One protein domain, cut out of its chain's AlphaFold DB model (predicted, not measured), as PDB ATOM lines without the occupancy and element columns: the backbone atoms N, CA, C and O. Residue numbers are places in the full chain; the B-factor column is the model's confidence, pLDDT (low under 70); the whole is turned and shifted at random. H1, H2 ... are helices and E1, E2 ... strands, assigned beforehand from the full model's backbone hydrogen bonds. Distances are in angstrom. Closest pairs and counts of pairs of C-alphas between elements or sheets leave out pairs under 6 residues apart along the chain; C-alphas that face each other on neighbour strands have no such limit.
ATOM      1  N   ILE A   3     -35.401 -35.023  34.492       90.73
ATOM      2  CA  ILE A   3     -34.758 -33.825  35.049       90.73
ATOM      3  C   ILE A   3     -35.719 -33.230  36.079       90.73
ATOM      4  O   ILE A   3     -36.918 -33.144  35.813       90.73
ATOM      5  N   VAL A   4     -35.202 -32.858  37.245       91.96
ATOM      6  CA  VAL A   4     -35.960 -32.214  38.325       91.96
ATOM      7  C   VAL A   4     -35.340 -30.870  38.680       91.96
ATOM      8  O   VAL A   4     -34.134 -30.685  38.522       91.96
ATOM      9  N   GLU A   5     -36.170 -29.951  39.159       92.90
ATOM     10  CA  GLU A   5     -35.776 -28.627  39.643       92.90
ATOM     11  C   GLU A   5     -35.994 -28.565  41.165       92.90
ATOM     12  O   GLU A   5     -37.052 -28.975  41.644       92.90
ATOM     13  N   ASP A   6     -35.014 -28.074  41.928       92.01
ATOM     14  CA  ASP A   6     -35.145 -27.807  43.371       92.01
ATOM     15  C   ASP A   6     -35.675 -26.393  43.645       92.01
ATOM     16  O   ASP A   6     -35.698 -25.574  42.733       92.01
ATOM     17  N   GLU A   7     -36.034 -26.073  44.897       90.12
ATOM     18  CA  GLU A   7     -36.579 -24.766  45.328       90.12
ATOM     19  C   GLU A   7     -35.680 -23.543  45.063       90.12
ATOM     20  O   GLU A   7     -36.156 -22.407  45.084       90.12
ATOM     21  N   ASN A   8     -34.399 -23.759  44.766       90.70
ATOM     22  CA  ASN A   8     -33.440 -22.709  44.435       90.70
ATOM     23  C   ASN A   8     -33.285 -22.514  42.916       90.70
ATOM     24  O   ASN A   8     -32.577 -21.607  42.486       90.70
ATOM     25  N   GLY A   9     -33.962 -23.329  42.097       90.23
ATOM     26  CA  GLY A   9     -33.859 -23.305  40.635       90.23
ATOM     27  C   GLY A   9     -32.691 -24.133  40.089       90.23
ATOM     28  O   GLY A   9     -32.345 -24.012  38.912       90.23
ATOM     29  N   ASN A  10     -32.062 -24.969  40.920       90.61
ATOM     30  CA  ASN A  10     -31.035 -25.897  40.466       90.61
ATOM     31  C   ASN A  10     -31.687 -27.098  39.788       90.61
ATOM     32  O   ASN A  10     -32.703 -27.612  40.249       90.61
ATOM     33  N   HIS A  11     -31.058 -27.577  38.720       91.15
ATOM     34  CA  HIS A  11     -31.547 -28.711  37.949       91.15
ATOM     35  C   HIS A  11     -30.664 -29.928  38.203       91.15
ATOM     36  O   HIS A  11     -29.438 -29.833  38.150       91.15
ATOM     37  N   LEU A  12     -31.282 -31.079  38.458       90.06
ATOM     38  CA  LEU A  12     -30.592 -32.338  38.725       90.06
ATOM     39  C   LEU A  12     -31.239 -33.481  37.945       90.06
ATOM     40  O   LEU A  12     -32.436 -33.472  37.657       90.06
ATOM     41  N   LEU A  13     -30.449 -34.503  37.621       90.39
ATOM     42  CA  LEU A  13     -30.983 -35.738  37.056       90.39
ATOM     43  C   LEU A  13     -31.597 -36.587  38.173       90.39
ATOM     44  O   LEU A  13     -30.879 -36.995  39.075       90.39
ATOM     45  N   LEU A  14     -32.881 -36.922  38.086       88.73
ATOM     46  CA  LEU A  14     -33.544 -37.913  38.930       88.73
ATOM     47  C   LEU A  14     -33.556 -39.290  38.254       88.73
ATOM     48  O   LEU A  14     -33.993 -39.466  37.106       88.73
ATOM     49  N   GLN A  15     -33.128 -40.304  38.999       85.10
ATOM     50  CA  GLN A  15     -33.166 -41.698  38.578       85.10
ATOM     51  C   GLN A  15     -33.888 -42.567  39.614       85.10
ATOM     52  O   GLN A  15     -33.402 -42.742  40.730       85.10
ATOM     53  N   LEU A  16     -35.019 -43.156  39.209       80.82
ATOM     54  CA  LEU A  16     -35.742 -44.159  39.995       80.82
ATOM     55  C   LEU A  16     -35.202 -45.554  39.690       80.82
ATOM     56  O   LEU A  16     -35.168 -45.967  38.529       80.82
ATOM     57  N   TYR A  17     -34.808 -46.279  40.729       75.74
ATOM     58  CA  TYR A  17     -34.310 -47.649  40.638       75.74
ATOM     59  C   TYR A  17     -35.384 -48.641  41.095       75.74
ATOM     60  O   TYR A  17     -36.435 -48.253  41.604       75.74
ATOM     61  N   HIS A  18     -35.140 -49.931  40.837       70.42
ATOM     62  CA  HIS A  18     -35.990 -51.051  41.268       70.42
ATOM     63  C   HIS A  18     -37.467 -50.959  40.844       70.42
ATOM     64  O   HIS A  18     -38.339 -51.559  41.469       70.42
ATOM     65  N   GLN A  19     -37.752 -50.231  39.761       66.29
ATOM     66  CA  GLN A  19     -39.077 -50.211  39.152       66.29
ATOM     67  C   GLN A  19     -39.331 -51.540  38.436       66.29
ATOM     68  O   GLN A  19     -38.399 -52.154  37.913       66.29
ATOM     69  N   GLU A  20     -40.588 -51.989  38.399       62.24
ATOM     70  CA  GLU A  20     -40.949 -53.102  37.517       62.24
ATOM     71  C   GLU A  20     -40.585 -52.728  36.072       62.24
ATOM     72  O   GLU A  20     -40.777 -51.577  35.671       62.24
ATOM     73  N   GLU A  21     -40.077 -53.688  35.288       56.63
ATOM     74  CA  GLU A  21     -39.982 -53.546  33.829       56.63
ATOM     75  C   GLU A  21     -41.406 -53.391  33.277       56.63
ATOM     76  O   GLU A  21     -42.095 -54.357  32.946       56.63
ATOM     77  N   GLY A  22     -41.902 -52.159  33.278       53.21
ATOM     78  CA  GLY A  22     -43.164 -51.802  32.668       53.21
ATOM     79  C   GLY A  22     -43.011 -51.712  31.155       53.21
ATOM     80  O   GLY A  22     -41.928 -51.464  30.633       53.21
ATOM     81  N   THR A  23     -44.121 -51.863  30.436       52.97
ATOM     82  CA  THR A  23     -44.232 -51.329  29.070       52.97
ATOM     83  C   THR A  23     -43.833 -49.852  29.079       52.97
ATOM     84  O   THR A  23     -44.217 -49.177  30.031       52.97
ATOM     85  N   ASP A  24     -43.145 -49.348  28.050       56.68
ATOM     86  CA  ASP A  24     -42.541 -47.998  27.994       56.68
ATOM     87  C   ASP A  24     -43.386 -46.872  28.635       56.68
ATOM     88  O   ASP A  24     -42.867 -46.045  29.384       56.68
ATOM     89  N   GLY A  25     -44.713 -46.888  28.453       59.38
ATOM     90  CA  GLY A  25     -45.622 -45.890  29.035       59.38
ATOM     91  C   GLY A  25     -45.765 -45.897  30.567       59.38
ATOM     92  O   GLY A  25     -46.197 -44.898  31.133       59.38
ATOM     93  N   ALA A  26     -45.407 -46.980  31.263       65.11
ATOM     94  CA  ALA A  26     -45.526 -47.074  32.719       65.11
ATOM     95  C   ALA A  26     -44.454 -46.248  33.444       65.11
ATOM     96  O   ALA A  26     -44.734 -45.706  34.506       65.11
ATOM     97  N   ALA A  27     -43.247 -46.127  32.880       68.05
ATOM     98  CA  ALA A  27     -42.189 -45.308  33.468       68.05
ATOM     99  C   ALA A  27     -42.521 -43.808  33.367       68.05
ATOM    100  O   ALA A  27     -42.327 -43.068  34.330       68.05
ATOM    101  N   GLU A  28     -43.086 -43.380  32.230       75.13
ATOM    102  CA  GLU A  28     -43.584 -42.009  32.032       75.13
ATOM    103  C   GLU A  28     -44.756 -41.658  32.957       75.13
ATOM    104  O   GLU A  28     -44.940 -40.500  33.316       75.13
ATOM    105  N   ASP A  29     -45.556 -42.650  33.349       82.07
ATOM    106  CA  ASP A  29     -46.710 -42.472  34.236       82.07
ATOM    107  C   ASP A  29     -46.314 -42.266  35.708       82.07
ATOM    108  O   ASP A  29     -47.128 -41.812  36.507       82.07
ATOM    109  N   ILE A  30     -45.077 -42.604  36.091       81.70
ATOM    110  CA  ILE A  30     -44.566 -42.355  37.449       81.70
ATOM    111  C   ILE A  30     -44.069 -40.916  37.587       81.70
ATOM    112  O   ILE A  30     -44.354 -40.261  38.584       81.70
ATOM    113  N   LEU A  31     -43.298 -40.443  36.606       85.27
ATOM    114  CA  LEU A  31     -42.688 -39.115  36.607       85.27
ATOM    115  C   LEU A  31     -43.245 -38.288  35.450       85.27
ATOM    116  O   LEU A  31     -42.594 -38.120  34.419       85.27
ATOM    117  N   VAL A  32     -44.461 -37.778  35.637       83.26
ATOM    118  CA  VAL A  32     -45.123 -36.902  34.665       83.26
ATOM    119  C   VAL A  32     -44.500 -35.503  34.706       83.26
ATOM    120  O   VAL A  32     -44.139 -34.998  35.765       83.26
ATOM    121  N   GLU A  33     -44.393 -34.841  33.556       84.96
ATOM    122  CA  GLU A  33     -43.889 -33.467  33.485       84.96
ATOM    123  C   GLU A  33     -44.713 -32.499  34.358       84.96
ATOM    124  O   GLU A  33     -45.944 -32.436  34.273       84.96
ATOM    125  N   GLY A  34     -44.015 -31.701  35.172       85.64
ATOM    126  CA  GLY A  34     -44.623 -30.718  36.072       85.64
ATOM    127  C   GLY A  34     -45.193 -31.302  37.367       85.64
ATOM    128  O   GLY A  34     -45.904 -30.590  38.072       85.64
ATOM    129  N   ILE A  35     -44.913 -32.572  37.673       86.74
ATOM    130  CA  ILE A  35     -45.214 -33.159  38.980       86.74
ATOM    131  C   ILE A  35     -44.316 -32.547  40.062       86.74
ATOM    132  O   ILE A  35     -43.116 -32.362  39.853       86.74
ATOM    133  N   ALA A  36     -44.894 -32.253  41.226       90.90
ATOM    134  CA  ALA A  36     -44.152 -31.848  42.415       90.90
ATOM    135  C   ALA A  36     -44.030 -33.043  43.367       90.90
ATOM    136  O   ALA A  36     -44.976 -33.816  43.539       90.90
ATOM    137  N   MET A  37     -42.861 -33.217  43.979       91.95
ATOM    138  CA  MET A  37     -42.618 -34.313  44.914       91.95
ATOM    139  C   MET A  37     -41.605 -33.918  45.985       91.95
ATOM    140  O   MET A  37     -40.746 -33.074  45.744       91.95
ATOM    141  N   ILE A  38     -41.686 -34.575  47.137       92.09
ATOM    142  CA  ILE A  38     -40.663 -34.529  48.185       92.09
ATOM    143  C   ILE A  38     -39.888 -35.838  48.127       92.09
ATOM    144  O   ILE A  38     -40.497 -36.903  48.049       92.09
ATOM    145  N   VAL A  39     -38.560 -35.754  48.177       90.36
ATOM    146  CA  VAL A  39     -37.677 -36.916  48.302       90.36
ATOM    147  C   VAL A  39     -37.122 -36.923  49.722       90.36
ATOM    148  O   VAL A  39     -36.332 -36.047  50.063       90.36
ATOM    149  N   GLU A  40     -37.566 -37.864  50.559       83.97
ATOM    150  CA  GLU A  40     -37.209 -37.895  51.987       83.97
ATOM    151  C   GLU A  40     -35.740 -38.288  52.202       83.97
ATOM    152  O   GLU A  40     -34.999 -37.586  52.889       83.97
ATOM    153  N   GLU A  41     -35.289 -39.373  51.567       77.35
ATOM    154  CA  GLU A  41     -33.919 -39.887  51.691       77.35
ATOM    155  C   GLU A  41     -33.097 -39.594  50.428       77.35
ATOM    156  O   GLU A  41     -32.710 -40.485  49.667       77.35
ATOM    157  N   SER A  42     -32.832 -38.313  50.162       73.09
ATOM    158  CA  SER A  42     -32.074 -37.910  48.975       73.09
ATOM    159  C   SER A  42     -30.613 -38.373  49.040       73.09
ATOM    160  O   SER A  42     -29.874 -37.970  49.942       73.09
ATOM    161  N   TYR A  43     -30.152 -39.138  48.046       78.11
ATOM    162  CA  TYR A  43     -28.731 -39.443  47.871       78.11
ATOM    163  C   TYR A  43     -28.256 -39.116  46.455       78.11
ATOM    164  O   TYR A  43     -28.878 -39.469  45.450       78.11
ATOM    165  N   LEU A  44     -27.118 -38.426  46.379       82.49
ATOM    166  CA  LEU A  44     -26.481 -38.070  45.117       82.49
ATOM    167  C   LEU A  44     -25.554 -39.194  44.659       82.49
ATOM    168  O   LEU A  44     -24.767 -39.744  45.433       82.49
ATOM    169  N   LYS A  45     -25.624 -39.517  43.371       81.04
ATOM    170  CA  LYS A  45     -24.748 -40.474  42.701       81.04
ATOM    171  C   LYS A  45     -24.020 -39.781  41.555       81.04
ATOM    172  O   LYS A  45     -24.640 -39.058  40.783       81.04
ATOM    173  N   LEU A  46     -22.729 -40.078  41.412       81.70
ATOM    174  CA  LEU A  46     -21.958 -39.714  40.224       81.70
ATOM    175  C   LEU A  46     -22.527 -40.405  38.981       81.70
ATOM    176  O   LEU A  46     -22.653 -41.635  38.929       81.70
ATOM    177  N   THR A  47     -22.888 -39.601  37.991       78.24
ATOM    178  CA  THR A  47     -23.332 -40.057  36.674       78.24
ATOM    179  C   THR A  47     -22.122 -40.284  35.759       78.24
ATOM    180  O   THR A  47     -21.007 -39.852  36.050       78.24
ATOM    181  N   SER A  48     -22.301 -41.036  34.668       78.54
ATOM    182  CA  SER A  48     -21.208 -41.410  33.748       78.54
ATOM    183  C   SER A  48     -20.567 -40.224  33.017       78.54
ATOM    184  O   SER A  48     -19.490 -40.358  32.453       78.54
ATOM    185  N   ASP A  49     -21.240 -39.079  33.013       78.80
ATOM    186  CA  ASP A  49     -20.808 -37.795  32.460       78.80
ATOM    187  C   ASP A  49     -20.075 -36.910  33.491       78.80
ATOM    188  O   ASP A  49     -19.911 -35.715  33.261       78.80
ATOM    189  N   ASN A  50     -19.633 -37.475  34.626       76.57
ATOM    190  CA  ASN A  50     -19.053 -36.756  35.771       76.57
ATOM    191  C   ASN A  50     -19.994 -35.730  36.439       76.57
ATOM    192  O   ASN A  50     -19.538 -34.905  37.235       76.57
ATOM    193  N   GLY A  51     -21.297 -35.782  36.159       82.17
ATOM    194  CA  GLY A  51     -22.311 -35.034  36.897       82.17
ATOM    195  C   GLY A  51     -22.720 -35.709  38.210       82.17
ATOM    196  O   GLY A  51     -22.218 -36.772  38.588       82.17
ATOM    197  N   TYR A  52     -23.685 -35.096  38.896       85.26
ATOM    198  CA  TYR A  52     -24.388 -35.704  40.023       85.26
ATOM    199  C   TYR A  52     -25.871 -35.826  39.683       85.26
ATOM    200  O   TYR A  52     -26.495 -34.879  39.206       85.26
ATOM    201  N   GLY A  53     -26.441 -36.998  39.947       86.65
ATOM    202  CA  GLY A  53     -27.872 -37.252  39.853       86.65
ATOM    203  C   GLY A  53     -28.445 -37.633  41.209       86.65
ATOM    204  O   GLY A  53     -27.812 -38.361  41.977       86.65
ATOM    205  N   LEU A  54     -29.658 -37.172  41.486       88.63
ATOM    206  CA  LEU A  54     -30.477 -37.673  42.570       88.63
ATOM    207  C   LEU A  54     -30.918 -39.094  42.226       88.63
ATOM    208  O   LEU A  54     -31.568 -39.349  41.208       88.63
ATOM    209  N   ARG A  55     -30.544 -40.041  43.070       86.34
ATOM    210  CA  ARG A  55     -30.946 -41.429  42.919       86.34
ATOM    211  C   ARG A  55     -31.997 -41.724  43.988       86.34
ATOM    212  O   ARG A  55     -31.915 -41.204  45.092       86.34
ATOM    213  N   VAL A  56     -33.005 -42.516  43.638       83.72
ATOM    214  CA  VAL A  56     -34.041 -42.991  44.561       83.72
ATOM    215  C   VAL A  56     -34.179 -44.491  44.367       83.72
ATOM    216  O   VAL A  56     -34.421 -44.951  43.248       83.72
ATOM    217  N   ASP A  57     -33.972 -45.253  45.440       79.18
ATOM    218  CA  ASP A  57     -34.020 -46.717  45.383       79.18
ATOM    219  C   ASP A  57     -35.436 -47.267  45.577       79.18
ATOM    220  O   ASP A  57     -35.763 -48.294  44.979       79.18
ATOM    221  N   HIS A  58     -36.296 -46.587  46.339       76.35
ATOM    222  CA  HIS A  58     -37.660 -47.042  46.570       76.35
ATOM    223  C   HIS A  58     -38.685 -45.907  46.450       76.35
ATOM    224  O   HIS A  58     -38.446 -44.771  46.838       76.35
ATOM    225  N   LEU A  59     -39.872 -46.212  45.910       79.28
ATOM    226  CA  LEU A  59     -40.929 -45.208  45.713       79.28
ATOM    227  C   LEU A  59     -41.533 -44.678  47.019       79.28
ATOM    228  O   LEU A  59     -42.188 -43.646  46.976       79.28
ATOM    229  N   SER A  60     -41.347 -45.372  48.149       79.83
ATOM    230  CA  SER A  60     -41.765 -44.856  49.465       79.83
ATOM    231  C   SER A  60     -41.021 -43.590  49.850       79.83
ATOM    232  O   SER A  60     -41.567 -42.788  50.591       79.83
ATOM    233  N   ASP A  61     -39.810 -43.416  49.328       84.21
ATOM    234  CA  ASP A  61     -38.956 -42.276  49.651       84.21
ATOM    235  C   ASP A  61     -39.395 -41.036  48.857       84.21
ATOM    236  O   ASP A  61     -38.791 -39.973  48.978       84.21
ATOM    237  N   ILE A  62     -40.431 -41.181  48.017       88.48
ATOM    238  CA  ILE A  62     -41.053 -40.115  47.244       88.48
ATOM    239  C   ILE A  62     -42.474 -39.901  47.739       88.48
ATOM    240  O   ILE A  62     -43.349 -40.759  47.605       88.48
ATOM    241  N   ILE A  63     -42.734 -38.686  48.200       89.95
ATOM    242  CA  ILE A  63     -44.083 -38.197  48.449       89.95
ATOM    243  C   ILE A  63     -44.497 -37.368  47.240       89.95
ATOM    244  O   ILE A  63     -44.032 -36.244  47.055       89.95
ATOM    245  N   PHE A  64     -45.386 -37.915  46.417       88.03
ATOM    246  CA  PHE A  64     -45.999 -37.173  45.318       88.03
ATOM    247  C   PHE A  64     -46.995 -36.152  45.876       88.03
ATOM    248  O   PHE A  64     -47.921 -36.512  46.606       88.03
ATOM    249  N   LEU A  65     -46.789 -34.878  45.546       87.62
ATOM    250  CA  LEU A  65     -47.623 -33.781  46.019       87.62
ATOM    251  C   LEU A  65     -48.760 -33.529  45.030       87.62
ATOM    252  O   LEU A  65     -48.550 -33.432  43.820       87.62
ATOM    253  N   SER A  66     -49.981 -33.405  45.550       80.71
ATOM    254  CA  SER A  66     -51.122 -32.985  44.734       80.71
ATOM    255  C   SER A  66     -50.960 -31.527  44.295       80.71
ATOM    256  O   SER A  66     -50.310 -30.757  44.988       80.71
ATOM    257  N   ALA A  67     -51.577 -31.119  43.184       77.63
ATOM    258  CA  ALA A  67     -51.409 -29.767  42.633       77.63
ATOM    259  C   ALA A  67     -51.758 -28.618  43.607       77.63
ATOM    260  O   ALA A  67     -51.235 -27.519  43.447       77.63
ATOM    261  N   ASP A  68     -52.618 -28.879  44.597       76.89
ATOM    262  CA  ASP A  68     -53.051 -27.916  45.617       76.89
ATOM    263  C   ASP A  68     -52.366 -28.147  46.988       76.89
ATOM    264  O   ASP A  68     -52.808 -27.607  47.999       76.89
ATOM    265  N   ASP A  69     -51.320 -28.978  47.057       85.89
ATOM    266  CA  ASP A  69     -50.606 -29.263  48.306       85.89
ATOM    267  C   ASP A  69     -49.846 -28.020  48.802       85.89
ATOM    268  O   ASP A  69     -49.068 -27.412  48.064       85.89
ATOM    269  N   GLU A  70     -50.053 -27.648  50.068       89.37
ATOM    270  CA  GLU A  70     -49.462 -26.451  50.689       89.37
ATOM    271  C   GLU A  70     -47.931 -26.477  50.712       89.37
ATOM    272  O   GLU A  70     -47.291 -25.427  50.774       89.37
ATOM    273  N   ARG A  71     -47.335 -27.673  50.636       92.26
ATOM    274  CA  ARG A  71     -45.882 -27.859  50.593       92.26
ATOM    275  C   ARG A  71     -45.282 -27.526  49.228       92.26
ATOM    276  O   ARG A  71     -44.068 -27.579  49.101       92.26
ATOM    277  N   ILE A  72     -46.090 -27.209  48.211       90.59
ATOM    278  CA  ILE A  72     -45.597 -26.768  46.902       90.59
ATOM    279  C   ILE A  72     -45.253 -25.268  46.960       90.59
ATOM    280  O   ILE A  72     -46.158 -24.447  47.147       90.59
ATOM    281  N   PRO A  73     -43.984 -24.880  46.714       89.82
ATOM    282  CA  PRO A  73     -43.569 -23.492  46.545       89.82
ATOM    283  C   PRO A  73     -44.455 -22.698  45.585       89.82
ATOM    284  O   PRO A  73     -44.797 -23.163  44.498       89.82
ATOM    285  N   SER A  74     -44.735 -21.442  45.934       87.48
ATOM    286  CA  SER A  74     -45.581 -20.525  45.151       87.48
ATOM    287  C   SER A  74     -45.171 -20.402  43.678       87.48
ATOM    288  O   SER A  74     -46.025 -20.277  42.806       87.48
ATOM    289  N   ARG A  75     -43.872 -20.501  43.379       86.33
ATOM    290  CA  ARG A  75     -43.326 -20.483  42.011       86.33
ATOM    291  C   ARG A  75     -43.701 -21.706  41.161       86.33
ATOM    292  O   ARG A  75     -43.720 -21.606  39.939       86.33
ATOM    293  N   TRP A  76     -43.997 -22.844  41.790       88.55
ATOM    294  CA  TRP A  76     -44.432 -24.076  41.122       88.55
ATOM    295  C   TRP A  76     -45.949 -24.262  41.148       88.55
ATOM    296  O   TRP A  76     -46.474 -25.078  40.388       88.55
ATOM    297  N   GLN A  77     -46.665 -23.504  41.984       81.74
ATOM    298  CA  GLN A  77     -48.124 -23.503  42.008       81.74
ATOM    299  C   GLN A  77     -48.657 -23.024  40.652       81.74
ATOM    300  O   GLN A  77     -48.754 -21.831  40.357       81.74
TER     301      GLN A  77
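AT A GLANCE: This is residues 3 to 77 of the 354 residues of the protein "Mitochondrial import receptor subunit TOM70" of Madurella mycetomatis (UniProt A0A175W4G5). Picture a long, kinked hairpin of strands, with E4 and E5 as its tip half and E3 and E6 as its other half, and a second hairpin, E1 and E2, added alongside E5. The strands bend partway round the middle without closing into a barrel; a loop with the tiny helix H1 hangs off one end, where residues 20 to 26 stick out, and a tail of residues 66 to 77 lies beyond E6. The printed part has 75 residues, with the named elements in the order E1, E2, H1, E3, E4, E5, E6: a strongly twisted, mixed sheet E1, E2, E5, E4, and an antiparallel pair E3, E6. The class is mostly strand, though under half of the residues are in named elements. The whole is compact, with a radius of gyration of the C-alphas of 13.0 A and spans of 33 by 30 by 20 A.

HOW THE PARTS SIT: Start at E1, residues 3 to 5, and E2, residues 11 to 16, an antiparallel hairpin at 127 degrees; look for N 4 and O 12, 2.9 A apart and within hydrogen-bond range. E2 is staggered: its residues 11 to 13 pair with E1 and its residues 13 to 16 with E5, residues 52 to 56. There E2 and E5 are parallel at 37 degrees, with N 54 and O 13 within hydrogen-bond range at 2.7 A. E5 also forms a hairpin with edge strand E4, residues 43 to 46, antiparallel at 134 degrees; find N 45 and O 53 within hydrogen-bond range at 2.8 A. E3, residues 36 to 39, and E6, residues 62 to 65, are antiparallel at 153 degrees, with N 38 and O 63 within hydrogen-bond range at 2.9 A. E3 and E5 are only just apart, at 8.0 A, and E5 and E6 likewise, at 8.0 A. H1, residues 25 to 28, is not on the four-strand sheet; it is too short for any O i to N i+4 pair, and its one O i to N i+3 pair is not within range.

IN THESE COORDINATES: Find C-alpha 3 at (-34.758, -33.825, 35.049), where E1 begins. E2, 16.1 A long, runs from there after a tight link, from C-alpha 11 to C-alpha 16 at (-35.742, -44.159, 39.995). H1, 5.3 A, precedes E3, 10.1 A, and E4, 10.2 A. E5 covers 12.9 A, and E6, 9.2 A, ends at C-alpha 65, (-47.623, -33.781, 46.019).

THE WHOLE: The two C-alphas farthest apart, of Ser 48 and Asp 68, are 36.6 A apart. The printed part has no cut and no long link. Mean pLDDT of the printed part is 81.8; look for values under 70 at residues 19 to 27.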